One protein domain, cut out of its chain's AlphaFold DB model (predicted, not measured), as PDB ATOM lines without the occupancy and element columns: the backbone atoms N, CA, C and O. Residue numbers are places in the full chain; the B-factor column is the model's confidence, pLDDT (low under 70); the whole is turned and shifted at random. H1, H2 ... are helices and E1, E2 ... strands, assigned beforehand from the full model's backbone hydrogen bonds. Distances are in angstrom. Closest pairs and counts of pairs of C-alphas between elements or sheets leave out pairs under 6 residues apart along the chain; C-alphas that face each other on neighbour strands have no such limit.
ATOM      1  N   ALA A 354      40.941  48.520  -3.331       89.06
ATOM      2  CA  ALA A 354      39.642  48.269  -3.974       89.06
ATOM      3  C   ALA A 354      39.601  46.875  -4.621       89.06
ATOM      4  O   ALA A 354      40.610  46.429  -5.167       89.06
ATOM      5  N   THR A 355      38.450  46.192  -4.587       93.19
ATOM      6  CA  THR A 355      38.278  44.854  -5.187       93.19
ATOM      7  C   THR A 355      37.337  44.902  -6.392       93.19
ATOM      8  O   THR A 355      36.259  45.480  -6.309       93.19
ATOM      9  N   TYR A 356      37.723  44.258  -7.494       95.00
ATOM     10  CA  TYR A 356      36.994  44.230  -8.763       95.00
ATOM     11  C   TYR A 356      36.791  42.799  -9.250       95.00
ATOM     12  O   TYR A 356      37.662  41.946  -9.080       95.00
ATOM     13  N   THR A 357      35.664  42.529  -9.907       94.88
ATOM     14  CA  THR A 357      35.347  41.186 -10.420       94.88
ATOM     15  C   THR A 357      36.146  40.822 -11.669       94.88
ATOM     16  O   THR A 357      36.424  39.647 -11.879       94.88
ATOM     17  N   SER A 358      36.532  41.803 -12.488       94.88
ATOM     18  CA  SER A 358      37.315  41.602 -13.717       94.88
ATOM     19  C   SER A 358      38.292  42.747 -13.983       94.88
ATOM     20  O   SER A 358      38.088  43.872 -13.509       94.88
ATOM     21  N   ARG A 359      39.310  42.509 -14.816       92.88
ATOM     22  CA  ARG A 359      40.235  43.565 -15.259       92.88
ATOM     23  C   ARG A 359      39.504  44.691 -15.995       92.88
ATOM     24  O   ARG A 359      39.824  45.858 -15.790       92.88
ATOM     25  N   ALA A 360      38.490  44.359 -16.794       93.75
ATOM     26  CA  ALA A 360      37.665  45.346 -17.489       93.75
ATOM     27  C   ALA A 360      36.897  46.251 -16.508       93.75
ATOM     28  O   ALA A 360      36.912  47.470 -16.664       93.75
ATOM     29  N   SER A 361      36.297  45.680 -15.453       94.75
ATOM     30  CA  SER A 361      35.625  46.472 -14.410       94.75
ATOM     31  C   SER A 361      36.600  47.364 -13.637       94.75
ATOM     32  O   SER A 361      36.285  48.514 -13.343       94.75
ATOM     33  N   ALA A 362      37.819  46.874 -13.384       94.19
ATOM     34  CA  ALA A 362      38.860  47.655 -12.735       94.19
ATOM     35  C   ALA A 362      39.351  48.818 -13.604       94.19
ATOM     36  O   ALA A 362      39.719  49.846 -13.042       94.19
ATOM     37  N   ALA A 363      39.378  48.661 -14.932       94.62
ATOM     38  CA  ALA A 363      39.780  49.689 -15.893       94.62
ATOM     39  C   ALA A 363      38.695  50.758 -16.123       94.62
ATOM     40  O   ALA A 363      39.013  51.914 -16.385       94.62
ATOM     41  N   ALA A 364      37.416  50.399 -15.991       94.31
ATOM     42  CA  ALA A 364      36.309  51.344 -16.140       94.31
ATOM     43  C   ALA A 364      36.152  52.306 -14.945       94.31
ATOM     44  O   ALA A 364      35.494  53.333 -15.076       94.31
ATOM     45  N   ASP A 365      36.746  51.987 -13.793       94.25
ATOM     46  CA  ASP A 365      36.548  52.731 -12.545       94.25
ATOM     47  C   ASP A 365      37.405  54.010 -12.438       94.25
ATOM     48  O   ASP A 365      38.436  54.140 -13.106       94.25
ATOM     49  N   THR A 366      36.982  54.954 -11.591       92.06
ATOM     50  CA  THR A 366      37.721  56.165 -11.183       92.06
ATOM     51  C   THR A 366      38.217  55.968  -9.752       92.06
ATOM     52  O   THR A 366      37.424  55.705  -8.854       92.06
ATOM     53  N   VAL A 367      39.524  56.084  -9.508       88.38
ATOM     54  CA  VAL A 367      40.132  55.581  -8.271       88.38
ATOM     55  C   VAL A 367      40.634  56.728  -7.413       88.38
ATOM     56  O   VAL A 367      41.427  57.560  -7.852       88.38
ATOM     57  N   ALA A 368      40.221  56.751  -6.146       85.69
ATOM     58  CA  ALA A 368      40.714  57.743  -5.201       85.69
ATOM     59  C   ALA A 368      42.258  57.696  -5.113       85.69
ATOM     60  O   ALA A 368      42.824  56.604  -5.009       85.69
ATOM     61  N   PRO A 369      42.964  58.846  -5.095       83.81
ATOM     62  CA  PRO A 369      44.423  58.857  -5.144       83.81
ATOM     63  C   PRO A 369      45.136  58.089  -4.024       83.81
ATOM     64  O   PRO A 369      46.275  57.667  -4.222       83.81
ATOM     65  N   VAL A 370      44.463  57.909  -2.882       83.00
ATOM     66  CA  VAL A 370      44.952  57.194  -1.692       83.00
ATOM     67  C   VAL A 370      45.007  55.671  -1.867       83.00
ATOM     68  O   VAL A 370      45.735  54.995  -1.144       83.00
ATOM     69  N   ILE A 371      44.282  55.109  -2.839       86.50
ATOM     70  CA  ILE A 371      44.272  53.664  -3.087       86.50
ATOM     71  C   ILE A 371      45.574  53.284  -3.800       86.50
ATOM     72  O   ILE A 371      45.793  53.618  -4.967       86.50
ATOM     73  N   GLY A 372      46.452  52.580  -3.085       89.00
ATOM     74  CA  GLY A 372      47.730  52.092  -3.613       89.00
ATOM     75  C   GLY A 372      47.646  50.702  -4.245       89.00
ATOM     76  O   GLY A 372      48.520  50.346  -5.042       89.00
ATOM     77  N   LEU A 373      46.600  49.935  -3.917       91.94
ATOM     78  CA  LEU A 373      46.423  48.534  -4.296       91.94
ATOM     79  C   LEU A 373      45.017  48.279  -4.875       91.94
ATOM     80  O   LEU A 373      44.023  48.806  -4.389       91.94
ATOM     81  N   LYS A 374      44.903  47.423  -5.883       91.31
ATOM     82  CA  LYS A 374      43.638  46.898  -6.403       91.31
ATOM     83  C   LYS A 374      43.686  45.385  -6.440       91.31
ATOM     84  O   LYS A 374      44.597  44.835  -7.042       91.31
ATOM     85  N   ARG A 375      42.680  44.713  -5.903       94.75
ATOM     86  CA  ARG A 375      42.489  43.277  -6.093       94.75
ATOM     87  C   ARG A 375      41.552  43.042  -7.264       94.75
ATOM     88  O   ARG A 375      40.403  43.466  -7.234       94.75
ATOM     89  N   VAL A 376      42.020  42.365  -8.299       94.62
ATOM     90  CA  VAL A 376      41.182  41.938  -9.422       94.62
ATOM     91  C   VAL A 376      40.971  40.435  -9.286       94.62
ATOM     92  O   VAL A 376      41.938  39.685  -9.237       94.62
ATOM     93  N   LEU A 377      39.720  39.985  -9.197       94.19
ATOM     94  CA  LEU A 377      39.382  38.584  -8.915       94.19
ATOM     95  C   LEU A 377      39.491  37.656 -10.140       94.19
ATOM     96  O   LEU A 377      39.414  36.439  -9.986       94.19
ATOM     97  N   GLY A 378      39.653  38.213 -11.341       92.00
ATOM     98  CA  GLY A 378      39.812  37.470 -12.591       92.00
ATOM     99  C   GLY A 378      40.103  38.376 -13.786       92.00
ATOM    100  O   GLY A 378      39.919  39.591 -13.711       92.00
ATOM    101  N   TYR A 379      40.552  37.817 -14.908       92.38
ATOM    102  CA  TYR A 379      40.839  38.616 -16.102       92.38
ATOM    103  C   TYR A 379      39.544  39.045 -16.809       92.38
ATOM    104  O   TYR A 379      39.294  40.239 -16.991       92.38
ATOM    105  N   VAL A 380      38.704  38.068 -17.157       90.62
ATOM    106  CA  VAL A 380      37.381  38.215 -17.779       90.62
ATOM    107  C   VAL A 380      36.282  38.205 -16.716       90.62
ATOM    108  O   VAL A 380      35.381  39.041 -16.757       90.62
ATOM    109  N   SER A 381      36.360  37.287 -15.753       91.75
ATOM    110  CA  SER A 381      35.357  37.111 -14.695       91.75
ATOM    111  C   SER A 381      35.987  36.591 -13.410       91.75
ATOM    112  O   SER A 381      36.954  35.836 -13.465       91.75
ATOM    113  N   ALA A 382      35.409  36.933 -12.258       93.00
ATOM    114  CA  ALA A 382      35.928  36.507 -10.963       93.00
ATOM    115  C   ALA A 382      36.091  34.977 -10.900       93.00
ATOM    116  O   ALA A 382      35.150  34.244 -11.196       93.00
ATOM    117  N   GLY A 383      37.280  34.510 -10.510       90.75
ATOM    118  CA  GLY A 383      37.589  33.084 -10.382       90.75
ATOM    119  C   GLY A 383      38.081  32.390 -11.657       90.75
ATOM    120  O   GLY A 383      38.324  31.189 -11.618       90.75
ATOM    121  N   ASP A 384      38.295  33.102 -12.767       87.19
ATOM    122  CA  ASP A 384      38.837  32.512 -14.004       87.19
ATOM    123  C   ASP A 384      40.339  32.157 -13.942       87.19
ATOM    124  O   ASP A 384      40.899  31.668 -14.921       87.19
ATOM    125  N   GLY A 385      40.994  32.381 -12.798       88.25
ATOM    126  CA  GLY A 385      42.429  32.159 -12.587       88.25
ATOM    127  C   GLY A 385      43.320  33.315 -13.058       88.25
ATOM    128  O   GLY A 385      44.519  33.305 -12.802       88.25
ATOM    129  N   GLY A 386      42.754  34.342 -13.699       90.25
ATOM    130  CA  GLY A 386      43.464  35.549 -14.131       90.25
ATOM    131  C   GLY A 386      43.490  36.678 -13.097       90.25
ATOM    132  O   GLY A 386      43.835  37.809 -13.437       90.25
ATOM    133  N   GLY A 387      43.084  36.399 -11.857       92.19
ATOM    134  CA  GLY A 387      43.039  37.383 -10.780       92.19
ATOM    135  C   GLY A 387      44.426  37.709 -10.226       92.19
ATOM    136  O   GLY A 387      45.269  36.827 -10.095       92.19
ATOM    137  N   ALA A 388      44.662  38.973  -9.882       93.12
ATOM    138  CA  ALA A 388      45.908  39.434  -9.283       93.12
ATOM    139  C   ALA A 388      45.687  40.699  -8.445       93.12
ATOM    140  O   ALA A 388      44.741  41.460  -8.666       93.12
ATOM    141  N   ASP A 389      46.601  40.943  -7.509       93.88
ATOM    142  CA  ASP A 389      46.715  42.231  -6.833       93.88
ATOM    143  C   ASP A 389      47.591  43.159  -7.685       93.88
ATOM    144  O   ASP A 389      48.694  42.792  -8.084       93.88
ATOM    145  N   TYR A 390      47.102  44.363  -7.972       93.62
ATOM    146  CA  TYR A 390      47.749  45.395  -8.768       93.62
ATOM    147  C   TYR A 390      48.114  46.587  -7.900       93.62
ATOM    148  O   TYR A 390      47.284  47.096  -7.158       93.62
ATOM    149  N   ARG A 391      49.335  47.094  -8.037       94.06
ATOM    150  CA  ARG A 391      49.729  48.380  -7.466       94.06
ATOM    151  C   ARG A 391      49.679  49.480  -8.507       94.06
ATOM    152  O   ARG A 391      49.912  49.243  -9.698       94.06
ATOM    153  N   ARG A 392      49.453  50.701  -8.038       93.69
ATOM    154  CA  ARG A 392      49.567  51.894  -8.875       93.69
ATOM    155  C   ARG A 392      51.023  52.072  -9.330       93.69
ATOM    156  O   ARG A 392      51.957  51.875  -8.546       93.69
ATOM    157  N   LEU A 393      51.218  52.388 -10.605       92.12
ATOM    158  CA  LEU A 393      52.520  52.740 -11.170       92.12
ATOM    159  C   LEU A 393      52.892  54.160 -10.733       92.12
ATOM    160  O   LEU A 393      52.040  55.052 -10.716       92.12
ATOM    161  N   ARG A 394      54.163  54.366 -10.381       90.19
ATOM    162  CA  ARG A 394      54.706  55.708 -10.127       90.19
ATOM    163  C   ARG A 394      54.965  56.419 -11.453       90.19
ATOM    164  O   ARG A 394      55.190  55.777 -12.480       90.19
ATOM    165  N   GLU A 395      54.951  57.746 -11.428       85.38
ATOM    166  CA  GLU A 395      55.358  58.549 -12.580       85.38
ATOM    167  C   GLU A 395      56.788  58.162 -13.007       85.38
ATOM    168  O   GLU A 395      57.684  58.065 -12.170       85.38
ATOM    169  N   GLY A 396      56.976  57.851 -14.292       83.25
ATOM    170  CA  GLY A 396      58.244  57.362 -14.848       83.25
ATOM    171  C   GLY A 396      58.433  55.837 -14.881       83.25
ATOM    172  O   GLY A 396      59.358  55.374 -15.544       83.25
ATOM    173  N   GLU A 397      57.574  55.028 -14.243       86.38
ATOM    174  CA  GLU A 397      57.639  53.565 -14.404       86.38
ATOM    175  C   GLU A 397      57.133  53.134 -15.796       86.38
ATOM    176  O   GLU A 397      56.067  53.558 -16.254       86.38
ATOM    177  N   THR A 398      57.889  52.263 -16.475       79.44
ATOM    178  CA  THR A 398      57.563  51.781 -17.824       79.44
ATOM    179  C   THR A 398      56.255  50.989 -17.834       79.44
ATOM    180  O   THR A 398      56.065  50.031 -17.084       79.44
ATOM    181  N   VAL A 399      55.349  51.381 -18.729       80.38
ATOM    182  CA  VAL A 399      54.050  50.738 -18.942       80.38
ATOM    183  C   VAL A 399      54.246  49.558 -19.879       80.38
ATOM    184  O   VAL A 399      54.642  49.748 -21.028       80.38
ATOM    185  N   HIS A 400      53.951  48.345 -19.419       77.44
ATOM    186  CA  HIS A 400      53.946  47.185 -20.303       77.44
ATOM    187  C   HIS A 400      52.538  46.968 -20.879       77.44
ATOM    188  O   HIS A 400      51.599  46.767 -20.099       77.44
ATOM    189  N   PRO A 401      52.361  46.973 -22.211       72.19
ATOM    190  CA  PRO A 401      51.043  47.054 -22.852       72.19
ATOM    191  C   PRO A 401      50.095  45.902 -22.495       72.19
ATOM    192  O   PRO A 401      48.884  46.086 -22.449       72.19
ATOM    193  N   PHE A 402      50.628  44.720 -22.191       68.88
ATOM    194  CA  PHE A 402      49.797  43.528 -22.014       68.88
ATOM    195  C   PHE A 402      49.261  43.336 -20.609       68.88
ATOM    196  O   PHE A 402      48.172  42.791 -20.420       68.88
ATOM    197  N   TYR A 403      49.986  43.829 -19.614       77.00
ATOM    198  CA  TYR A 403      49.724  43.438 -18.243       77.00
ATOM    199  C   TYR A 403      49.574  44.588 -17.266       77.00
ATOM    200  O   TYR A 403      49.193  44.394 -16.111       77.00
ATOM    201  N   THR A 404      49.822  45.796 -17.754       89.44
ATOM    202  CA  THR A 404      49.340  46.996 -17.097       89.44
ATOM    203  C   THR A 404      47.970  47.359 -17.649       89.44
ATOM    204  O   THR A 404      47.654  47.063 -18.799       89.44
ATOM    205  N   PHE A 405      47.116  47.965 -16.838       92.12
ATOM    206  CA  PHE A 405      45.899  48.590 -17.350       92.12
ATOM    207  C   PHE A 405      45.761  49.997 -16.801       92.12
ATOM    208  O   PHE A 405      46.367  50.350 -15.787       92.12
ATOM    209  N   GLN A 406      44.983  50.796 -17.514       94.62
ATOM    210  CA  GLN A 406      44.714  52.179 -17.178       94.62
ATOM    211  C   GLN A 406      43.256  52.300 -16.745       94.62
ATOM    212  O   GLN A 406      42.370  51.758 -17.404       94.62
ATOM    213  N   THR A 407      43.029  52.959 -15.615       94.94
ATOM    214  CA  THR A 407      41.695  53.338 -15.141       94.94
ATOM    215  C   THR A 407      41.173  54.574 -15.871       94.94
ATOM    216  O   THR A 407      41.942  55.285 -16.523       94.94
ATOM    217  N   SER A 408      39.872  54.854 -15.755       94.38
ATOM    218  CA  SER A 408      39.218  56.003 -16.411       94.38
ATOM    219  C   SER A 408      39.802  57.370 -16.010       94.38
ATOM    220  O   SER A 408      39.740  58.324 -16.781       94.38
ATOM    221  N   ASP A 409      40.446  57.449 -14.844       91.88
ATOM    222  CA  ASP A 409      41.175  58.612 -14.314       91.88
ATOM    223  C   ASP A 409      42.644  58.703 -14.778       91.88
ATOM    224  O   ASP A 409      43.424  59.502 -14.260       91.88
ATOM    225  N   ASN A 410      43.038  57.871 -15.742       92.44
ATOM    226  CA  ASN A 410      44.396  57.725 -16.264       92.44
ATOM    227  C   ASN A 410      45.439  57.153 -15.289       92.44
ATOM    228  O   ASN A 410      46.628  57.120 -15.629       92.44
ATOM    229  N   ALA A 411      45.048  56.643 -14.116       92.25
ATOM    230  CA  ALA A 411      45.984  55.914 -13.267       92.25
ATOM    231  C   ALA A 411      46.365  54.572 -13.911       92.25
ATOM    232  O   ALA A 411      45.521  53.822 -14.397       92.25
ATOM    233  N   LYS A 412      47.663  54.260 -13.924       94.25
ATOM    234  CA  LYS A 412      48.185  53.019 -14.505       94.25
ATOM    235  C   LYS A 412      48.508  52.026 -13.396       94.25
ATOM    236  O   LYS A 412      49.024  52.410 -12.349       94.25
ATOM    237  N   TRP A 413      48.225  50.755 -13.638       94.19
ATOM    238  CA  TRP A 413      48.302  49.687 -12.642       94.19
ATOM    239  C   TRP A 413      49.148  48.536 -13.165       94.19
ATOM    240  O   TRP A 413      49.011  48.178 -14.330       94.19
ATOM    241  N   ARG A 414      49.994  47.939 -12.321       91.69
ATOM    242  CA  ARG A 414      50.762  46.718 -12.628       91.69
ATOM    243  C   ARG A 414      50.567  45.686 -11.517       91.69
ATOM    244  O   ARG A 414      50.422  46.112 -10.372       91.69
ATOM    245  N   PRO A 415      50.586  44.375 -11.785       90.81
ATOM    246  CA  PRO A 415      50.482  43.389 -10.719       90.81
ATOM    247  C   PRO A 415      51.678  43.466  -9.762       90.81
ATOM    248  O   PRO A 415      52.774  43.896 -10.129       90.81
ATOM    249  N   VAL A 416      51.421  43.120  -8.504       89.25
ATOM    250  CA  VAL A 416      52.391  43.130  -7.401       89.25
ATOM    251  C   VAL A 416      53.215  41.848  -7.375       89.25
ATOM    252  O   VAL A 416      54.370  41.885  -6.969       89.25
ATOM    253  N   SER A 417      52.623  40.734  -7.805       81.38
ATOM    254  CA  SER A 417      53.276  39.428  -7.838       81.38
ATOM    255  C   SER A 417      54.285  39.338  -8.982       81.38
ATOM    256  O   SER A 417      53.947  39.629 -10.131       81.38
ATOM    257  N   ASP A 418      55.485  38.851  -8.670       76.75
ATOM    258  CA  ASP A 418      56.464  38.402  -9.666       76.75
ATOM    259  C   ASP A 418      56.125  36.999 -10.205       76.75
ATOM    260  O   ASP A 418      56.634  36.597 -11.247       76.75
ATOM    261  N   ALA A 419      55.234  36.259  -9.531       76.56
ATOM    262  CA  ALA A 419      54.675  35.007 -10.028       76.56
ATOM    263  C   ALA A 419      53.493  35.313 -10.954       76.56
ATOM    264  O   ALA A 419      52.391  35.637 -10.498       76.56
ATOM    265  N   TRP A 420      53.754  35.233 -12.255       83.62
ATOM    266  CA  TRP A 420      52.785  35.488 -13.317       83.62
ATOM    267  C   TRP A 420      52.008  34.244 -13.674       83.62
ATOM    268  O   TRP A 420      52.597  33.179 -13.729       83.62
ATOM    269  N   ASN A 421      50.728  34.381 -14.007       87.25
ATOM    270  CA  ASN A 421      49.960  33.312 -14.637       87.25
ATOM    271  C   ASN A 421      49.543  33.719 -16.053       87.25
ATOM    272  O   ASN A 421      49.141  34.865 -16.258       87.25
ATOM    273  N   VAL A 422      49.580  32.802 -17.026       88.69
ATOM    274  CA  VAL A 422      49.133  33.084 -18.409       88.69
ATOM    275  C   VAL A 422      47.693  33.604 -18.480       88.69
ATOM    276  O   VAL A 422      47.361  34.428 -19.334       88.69
ATOM    277  N   ARG A 423      46.839  33.208 -17.532       91.12
ATOM    278  CA  ARG A 423      45.455  33.685 -17.421       91.12
ATOM    279  C   ARG A 423      45.375  35.163 -17.028       91.12
ATOM    280  O   ARG A 423      44.456  35.855 -17.453       91.12
ATOM    281  N   MET A 424      46.381  35.705 -16.332       90.44
ATOM    282  CA  MET A 424      46.497  37.151 -16.054       90.44
ATOM    283  C   MET A 424      46.819  37.971 -17.315       90.44
ATOM    284  O   MET A 424      46.656  39.194 -17.316       90.44
ATOM    285  N   ALA A 425      47.261  37.318 -18.396       87.75
ATOM    286  CA  ALA A 425      47.450  37.913 -19.718       87.75
ATOM    287  C   ALA A 425      46.261  37.655 -20.667       87.75
ATOM    288  O   ALA A 425      46.278  38.123 -21.804       87.75
ATOM    289  N   GLY A 426      45.208  36.977 -20.194       89.50
ATOM    290  CA  GLY A 426      43.979  36.729 -20.947       89.50
ATOM    291  C   GLY A 426      43.864  35.336 -21.559       89.50
ATOM    292  O   GLY A 426      42.916  35.106 -22.310       89.50
ATOM    293  N   ALA A 427      44.776  34.408 -21.241       91.06
ATOM    294  CA  ALA A 427      44.581  33.003 -21.588       91.06
ATOM    295  C   ALA A 427      43.329  32.464 -20.877       91.06
ATOM    296  O   ALA A 427      43.122  32.726 -19.690       91.06
ATOM    297  N   ARG A 428      42.494  31.710 -21.588       90.56
ATOM    298  CA  ARG A 428      41.276  31.093 -21.056       90.56
ATOM    299  C   ARG A 428      41.488  29.639 -20.671       90.56
ATOM    300  O   ARG A 428      40.898  29.189 -19.692       90.56
ATOM    301  N   GLY A 429      42.319  28.912 -21.422       88.75
ATOM    302  CA  GLY A 429      42.527  27.483 -21.187       88.75
ATOM    303  C   GLY A 429      41.246  26.650 -21.350       88.75
ATOM    304  O   GLY A 429      41.077  25.641 -20.663       88.75
ATOM    305  N   ASP A 430      40.325  27.089 -22.215       90.25
ATOM    306  CA  ASP A 430      39.010  26.473 -22.450       90.25
ATOM    307  C   ASP A 430      39.000  25.451 -23.608       90.25
ATOM    308  O   ASP A 430      38.003  24.765 -23.827       90.25
ATOM    309  N   GLY A 431      40.112  25.314 -24.333       87.88
ATOM    310  CA  GLY A 431      40.297  24.397 -25.459       87.88
ATOM    311  C   GLY A 431      39.672  24.875 -26.767       87.88
ATOM    312  O   GLY A 431      39.689  24.129 -27.745       87.88
ATOM    313  N   VAL A 432      39.123  26.092 -26.794       88.00
ATOM    314  CA  VAL A 432      38.385  26.643 -27.939       88.00
ATOM    315  C   VAL A 432      38.930  28.012 -28.344       88.00
ATOM    316  O   VAL A 432      39.139  28.275 -29.528       88.00
ATOM    317  N   THR A 433      39.162  28.894 -27.376       89.25
ATOM    318  CA  THR A 433      39.665  30.248 -27.601       89.25
ATOM    319  C   THR A 433      41.175  30.210 -27.827       89.25
ATOM    320  O   THR A 433      41.893  29.553 -27.085       89.25
ATOM    321  N   SER A 434      41.679  30.933 -28.833       89.38
ATOM    322  CA  SER A 434      43.127  31.031 -29.046       89.38
ATOM    323  C   SER A 434      43.806  31.768 -27.890       89.38
ATOM    324  O   SER A 434      43.548  32.949 -27.658       89.38
ATOM    325  N   ASP A 435      44.722  31.078 -27.216       90.00
ATOM    326  CA  ASP A 435      45.540  31.602 -26.119       90.00
ATOM    327  C   ASP A 435      46.891  32.146 -26.608       90.00
ATOM    328  O   ASP A 435      47.683  32.664 -25.820       90.00
ATOM    329  N   LEU A 436      47.159  32.061 -27.917       86.75
ATOM    330  CA  LEU A 436      48.442  32.406 -28.531       86.75
ATOM    331  C   LEU A 436      48.930  33.805 -28.139       86.75
ATOM    332  O   LEU A 436      50.098  33.985 -27.815       86.75
ATOM    333  N   VAL A 437      48.036  34.796 -28.145       84.19
ATOM    334  CA  VAL A 437      48.370  36.186 -27.798       84.19
ATOM    335  C   VAL A 437      48.808  36.295 -26.335       84.19
ATOM    336  O   VAL A 437      49.792  36.967 -26.044       84.19
ATOM    337  N   ALA A 438      48.141  35.585 -25.422       86.31
ATOM    338  CA  ALA A 438      48.481  35.604 -24.002       86.31
ATOM    339  C   ALA A 438      49.847  34.956 -23.715       86.31
ATOM    340  O   ALA A 438      50.580  35.440 -22.854       86.31
ATOM    341  N   PHE A 439      50.214  33.904 -24.460       83.62
ATOM    342  CA  PHE A 439      51.532  33.263 -24.363       83.62
ATOM    343  C   PHE A 439      52.643  34.066 -25.054       83.62
ATOM    344  O   PHE A 439      53.735  34.190 -24.504       83.62
ATOM    345  N   ARG A 440      52.377  34.631 -26.239       82.50
ATOM    346  CA  ARG A 440      53.352  35.413 -27.021       82.50
ATOM    347  C   ARG A 440      53.713  36.731 -26.341       82.50
ATOM    348  O   ARG A 440      54.875  37.130 -26.336       82.50
ATOM    349  N   ASP A 441      52.709  37.401 -25.787       74.81
ATOM    350  CA  ASP A 441      52.826  38.785 -25.331       74.81
ATOM    351  C   ASP A 441      52.932  38.911 -23.796       74.81
ATOM    352  O   ASP A 441      52.920  40.016 -23.237       74.81
ATOM    353  N   GLY A 442      53.056  37.773 -23.103       70.88
ATOM    354  CA  GLY A 442      53.319  37.711 -21.669       70.88
ATOM    355  C   GLY A 442      54.634  38.409 -21.271       70.88
ATOM    356  O   GLY A 442      55.520  38.620 -22.104       70.88
ATOM    357  N   PRO A 443      54.784  38.805 -19.993       67.38
ATOM    358  CA  PRO A 443      56.004  39.437 -19.505       67.38
ATOM    359  C   PRO A 443      57.236  38.571 -19.773       67.38
ATOM    360  O   PRO A 443      57.289  37.404 -19.392       67.38
ATOM    361  N   ARG A 444      58.269  39.178 -20.361       64.25
ATOM    362  CA  ARG A 444      59.604  38.580 -20.465       64.25
ATOM    363  C   ARG A 444      60.317  38.771 -19.120       64.25
ATOM    364  O   ARG A 444      60.847  39.846 -18.853       64.25
ATOM    365  N   GLY A 445      60.243  37.771 -18.242       62.50
ATOM    366  CA  GLY A 445      60.737  37.814 -16.857       62.50
ATOM    367  C   GLY A 445      60.746  36.427 -16.189       62.50
ATOM    368  O   GLY A 445      60.491  35.432 -16.872       62.50
ATOM    369  N   PRO A 446      61.078  36.307 -14.886       58.00
ATOM    370  CA  PRO A 446      61.218  35.003 -14.243       58.00
ATOM    371  C   PRO A 446      59.862  34.278 -14.137       58.00
ATOM    372  O   PRO A 446      58.890  34.853 -13.672       58.00
ATOM    373  N   ARG A 447      59.848  33.010 -14.581       69.31
ATOM    374  CA  ARG A 447      58.815  31.955 -14.439       69.31
ATOM    375  C   ARG A 447      57.350  32.384 -14.646       69.31
ATOM    376  O   ARG A 447      56.686  32.866 -13.734       69.31
ATOM    377  N   ILE A 448      56.807  32.085 -15.826       78.62
ATOM    378  CA  ILE A 448      55.371  32.194 -16.115       78.62
ATOM    379  C   ILE A 448      54.671  30.898 -15.694       78.62
ATOM    380  O   ILE A 448      54.913  29.837 -16.259       78.62
ATOM    381  N   ARG A 449      53.764  30.978 -14.729       84.00
ATOM    382  CA  ARG A 449      52.917  29.874 -14.293       84.00
ATOM    383  C   ARG A 449      51.817  29.565 -15.312       84.00
ATOM    384  O   ARG A 449      51.143  30.468 -15.812       84.00
ATOM    385  N   VAL A 450      51.604  28.281 -15.576       87.12
ATOM    386  CA  VAL A 450      50.507  27.774 -16.406       87.12
ATOM    387  C   VAL A 450      49.665  26.828 -15.558       87.12
ATOM    388  O   VAL A 450      50.097  25.720 -15.240       87.12
ATOM    389  N   ASP A 451      48.465  27.274 -15.190       87.56
ATOM    390  CA  ASP A 451      47.510  26.434 -14.464       87.56
ATOM    391  C   ASP A 451      46.866  25.384 -15.381       87.56
ATOM    392  O   ASP A 451      46.781  25.617 -16.592       87.56
ATOM    393  N   PRO A 452      46.356  24.261 -14.835       87.25
ATOM    394  CA  PRO A 452      45.604  23.261 -15.594       87.25
ATOM    395  C   PRO A 452      44.532  23.878 -16.508       87.25
ATOM    396  O   PRO A 452      43.825  24.818 -16.131       87.25
ATOM    397  N   GLY A 453      44.419  23.369 -17.733       86.94
ATOM    398  CA  GLY A 453      43.550  23.908 -18.779       86.94
ATOM    399  C   GLY A 453      43.904  23.374 -20.167       86.94
ATOM    400  O   GLY A 453      44.989  22.833 -20.382       86.94
ATOM    401  N   ASN A 454      42.985  23.535 -21.117       87.75
ATOM    402  CA  ASN A 454      43.204  23.205 -22.524       87.75
ATOM    403  C   ASN A 454      43.562  24.497 -23.275       87.75
ATOM    404  O   ASN A 454      42.691  25.329 -23.498       87.75
ATOM    405  N   TYR A 455      44.819  24.699 -23.654       88.62
ATOM    406  CA  TYR A 455      45.275  25.938 -24.287       88.62
ATOM    407  C   TYR A 455      45.420  25.783 -25.804       88.62
ATOM    408  O   TYR A 455      46.042  24.829 -26.276       88.62
ATOM    409  N   VAL A 456      44.872  26.719 -26.583       87.75
ATOM    410  CA  VAL A 456      44.912  26.675 -28.059       87.75
ATOM    411  C   VAL A 456      45.962  27.649 -28.594       87.75
ATOM    412  O   VAL A 456      45.736  28.859 -28.658       87.75
ATOM    413  N   LEU A 457      47.116  27.129 -29.021       81.38
ATOM    414  CA  LEU A 457      48.241  27.945 -29.514       81.38
ATOM    415  C   LEU A 457      48.265  28.098 -31.049       81.38
ATOM    416  O   LEU A 457      48.929  28.993 -31.569       81.38
ATOM    417  N   GLY A 458      47.504  27.275 -31.779       76.94
ATOM    418  CA  GLY A 458      47.578  27.186 -33.243       76.94
ATOM    419  C   GLY A 458      48.898  26.573 -33.740       76.94
ATOM    420  O   GLY A 458      49.778  26.253 -32.947       76.94
ATOM    421  N   ASN A 459      49.056  26.440 -35.064       68.06
ATOM    422  CA  ASN A 459      50.191  25.742 -35.703       68.06
ATOM    423  C   ASN A 459      51.559  26.457 -35.582       68.06
ATOM    424  O   ASN A 459      52.502  26.096 -36.284       68.06
ATOM    425  N   ASN A 460      51.681  27.496 -34.756       56.84
ATOM    426  CA  ASN A 460      52.912  28.270 -34.637       56.84
ATOM    427  C   ASN A 460      53.803  27.703 -33.527       56.84
ATOM    428  O   ASN A 460      53.357  27.512 -32.397       56.84
ATOM    429  N   ILE A 461      55.078  27.488 -33.854       51.66
ATOM    430  CA  ILE A 461      56.123  27.151 -32.885       51.66
ATOM    431  C   ILE A 461      56.437  28.422 -32.085       51.66
ATOM    432  O   ILE A 461      56.807  29.447 -32.658       51.66
ATOM    433  N   LEU A 462      56.247  28.373 -30.766       54.28
ATOM    434  CA  LEU A 462      56.592  29.465 -29.859       54.28
ATOM    435  C   LEU A 462      57.998  29.219 -29.290       54.28
ATOM    436  O   LEU A 462      58.124  28.543 -28.276       54.28
ATOM    437  N   ASP A 463      59.033  29.780 -29.915       51.41
ATOM    438  CA  ASP A 463      60.390  29.834 -29.351       51.41
ATOM    439  C   ASP A 463      60.720  31.282 -28.952       51.41
ATOM    440  O   ASP A 463      61.000  32.138 -29.793       51.41
ATOM    441  N   PHE A 464      60.573  31.598 -27.663       57.22
ATOM    442  CA  PHE A 464      60.731  32.965 -27.140       57.22
ATOM    443  C   PHE A 464      61.663  33.057 -25.924       57.22
ATOM    444  O   PHE A 464      61.699  34.101 -25.269       57.22
ATOM    445  N   GLY A 465      62.389  31.985 -25.577       56.69
ATOM    446  CA  GLY A 465      63.237  31.960 -24.376       56.69
ATOM    447  C   GLY A 465      62.470  32.182 -23.058       56.69
ATOM    448  O   GLY A 465      63.042  32.639 -22.067       56.69
ATOM    449  N   LEU A 466      61.160  31.909 -23.042       60.38
ATOM    450  CA  LEU A 466      60.303  32.031 -21.860       60.38
ATOM    451  C   LEU A 466      60.400  30.761 -21.001       60.38
ATOM    452  O   LEU A 466      60.322  29.648 -21.512       60.38
ATOM    453  N   LYS A 467      60.525  30.929 -19.680       64.50
ATOM    454  CA  LYS A 467      60.506  29.822 -18.710       64.50
ATOM    455  C   LYS A 467      59.089  29.649 -18.170       64.50
ATOM    456  O   LYS A 467      58.596  30.556 -17.496       64.50
ATOM    457  N   PHE A 468      58.455  28.510 -18.436       71.38
ATOM    458  CA  PHE A 468      57.112  28.193 -17.941       71.38
ATOM    459  C   PHE A 468      57.169  27.244 -16.730       71.38
ATOM    460  O   PHE A 468      57.962  26.308 -16.709       71.38
ATOM    461  N   GLU A 469      56.333  27.482 -15.718       75.62
ATOM    462  CA  GLU A 469      56.149  26.620 -14.541       75.62
ATOM    463  C   GLU A 469      54.725  26.046 -14.559       75.62
ATOM    464  O   GLU A 469      53.747  26.780 -14.443       75.62
TER     465      GLU A 469
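This is residues 354 to 469 of the 1026 residues of the protein "Lysophospholipase L1-like esterase" of Methylobacterium sp. RAS18 (UniProt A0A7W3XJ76). With little regular structure, the domain has two lobes: a twisted mixed sheet, E1 E2 E3 E4, with H1 on one face, and a loop-rich lobe holding H2, E5, H3, E6 and E7. Of 116 printed residues, 43 are in three named helices and seven named strands, class mixed. The whole is compact, radius of gyration of the C-alphas 14.3 A, spanning 45 by 28 by 20 A.

E1, residues 354 to 356, is parallel to E2, 373 to 376, N 356 to O 375 being 2.8 A. E2, E3, 388 to 392, and E4, 412 to 415, form a meander, successive antiparallel hairpins; N 374 to O 390 is 2.7 A, N 391 to O 414 2.8 A. H1, 359 to 364, is on this sheet, height 8.3 A. H2, 422 to 425, touches H3, 436 to 440; the closest C-alphas, Ala 425 and Ala 438, are 5.0 A apart. E5, 430 to 434, is parallel to E7, 453 to 456, N 431 to O 454 being 2.7 A. E6, 448 to 450, pairs with no named strand.

C-alpha 354 begins E1 at (39.642, 48.269, -3.974); C-alpha 456 ends E7 at (44.912, 26.675, -28.059).

The printed part has no cut; E2 to E3 and E3 to E4 are long links. Residues 402, 443 to 447 and 459 to 467 have pLDDT under 70.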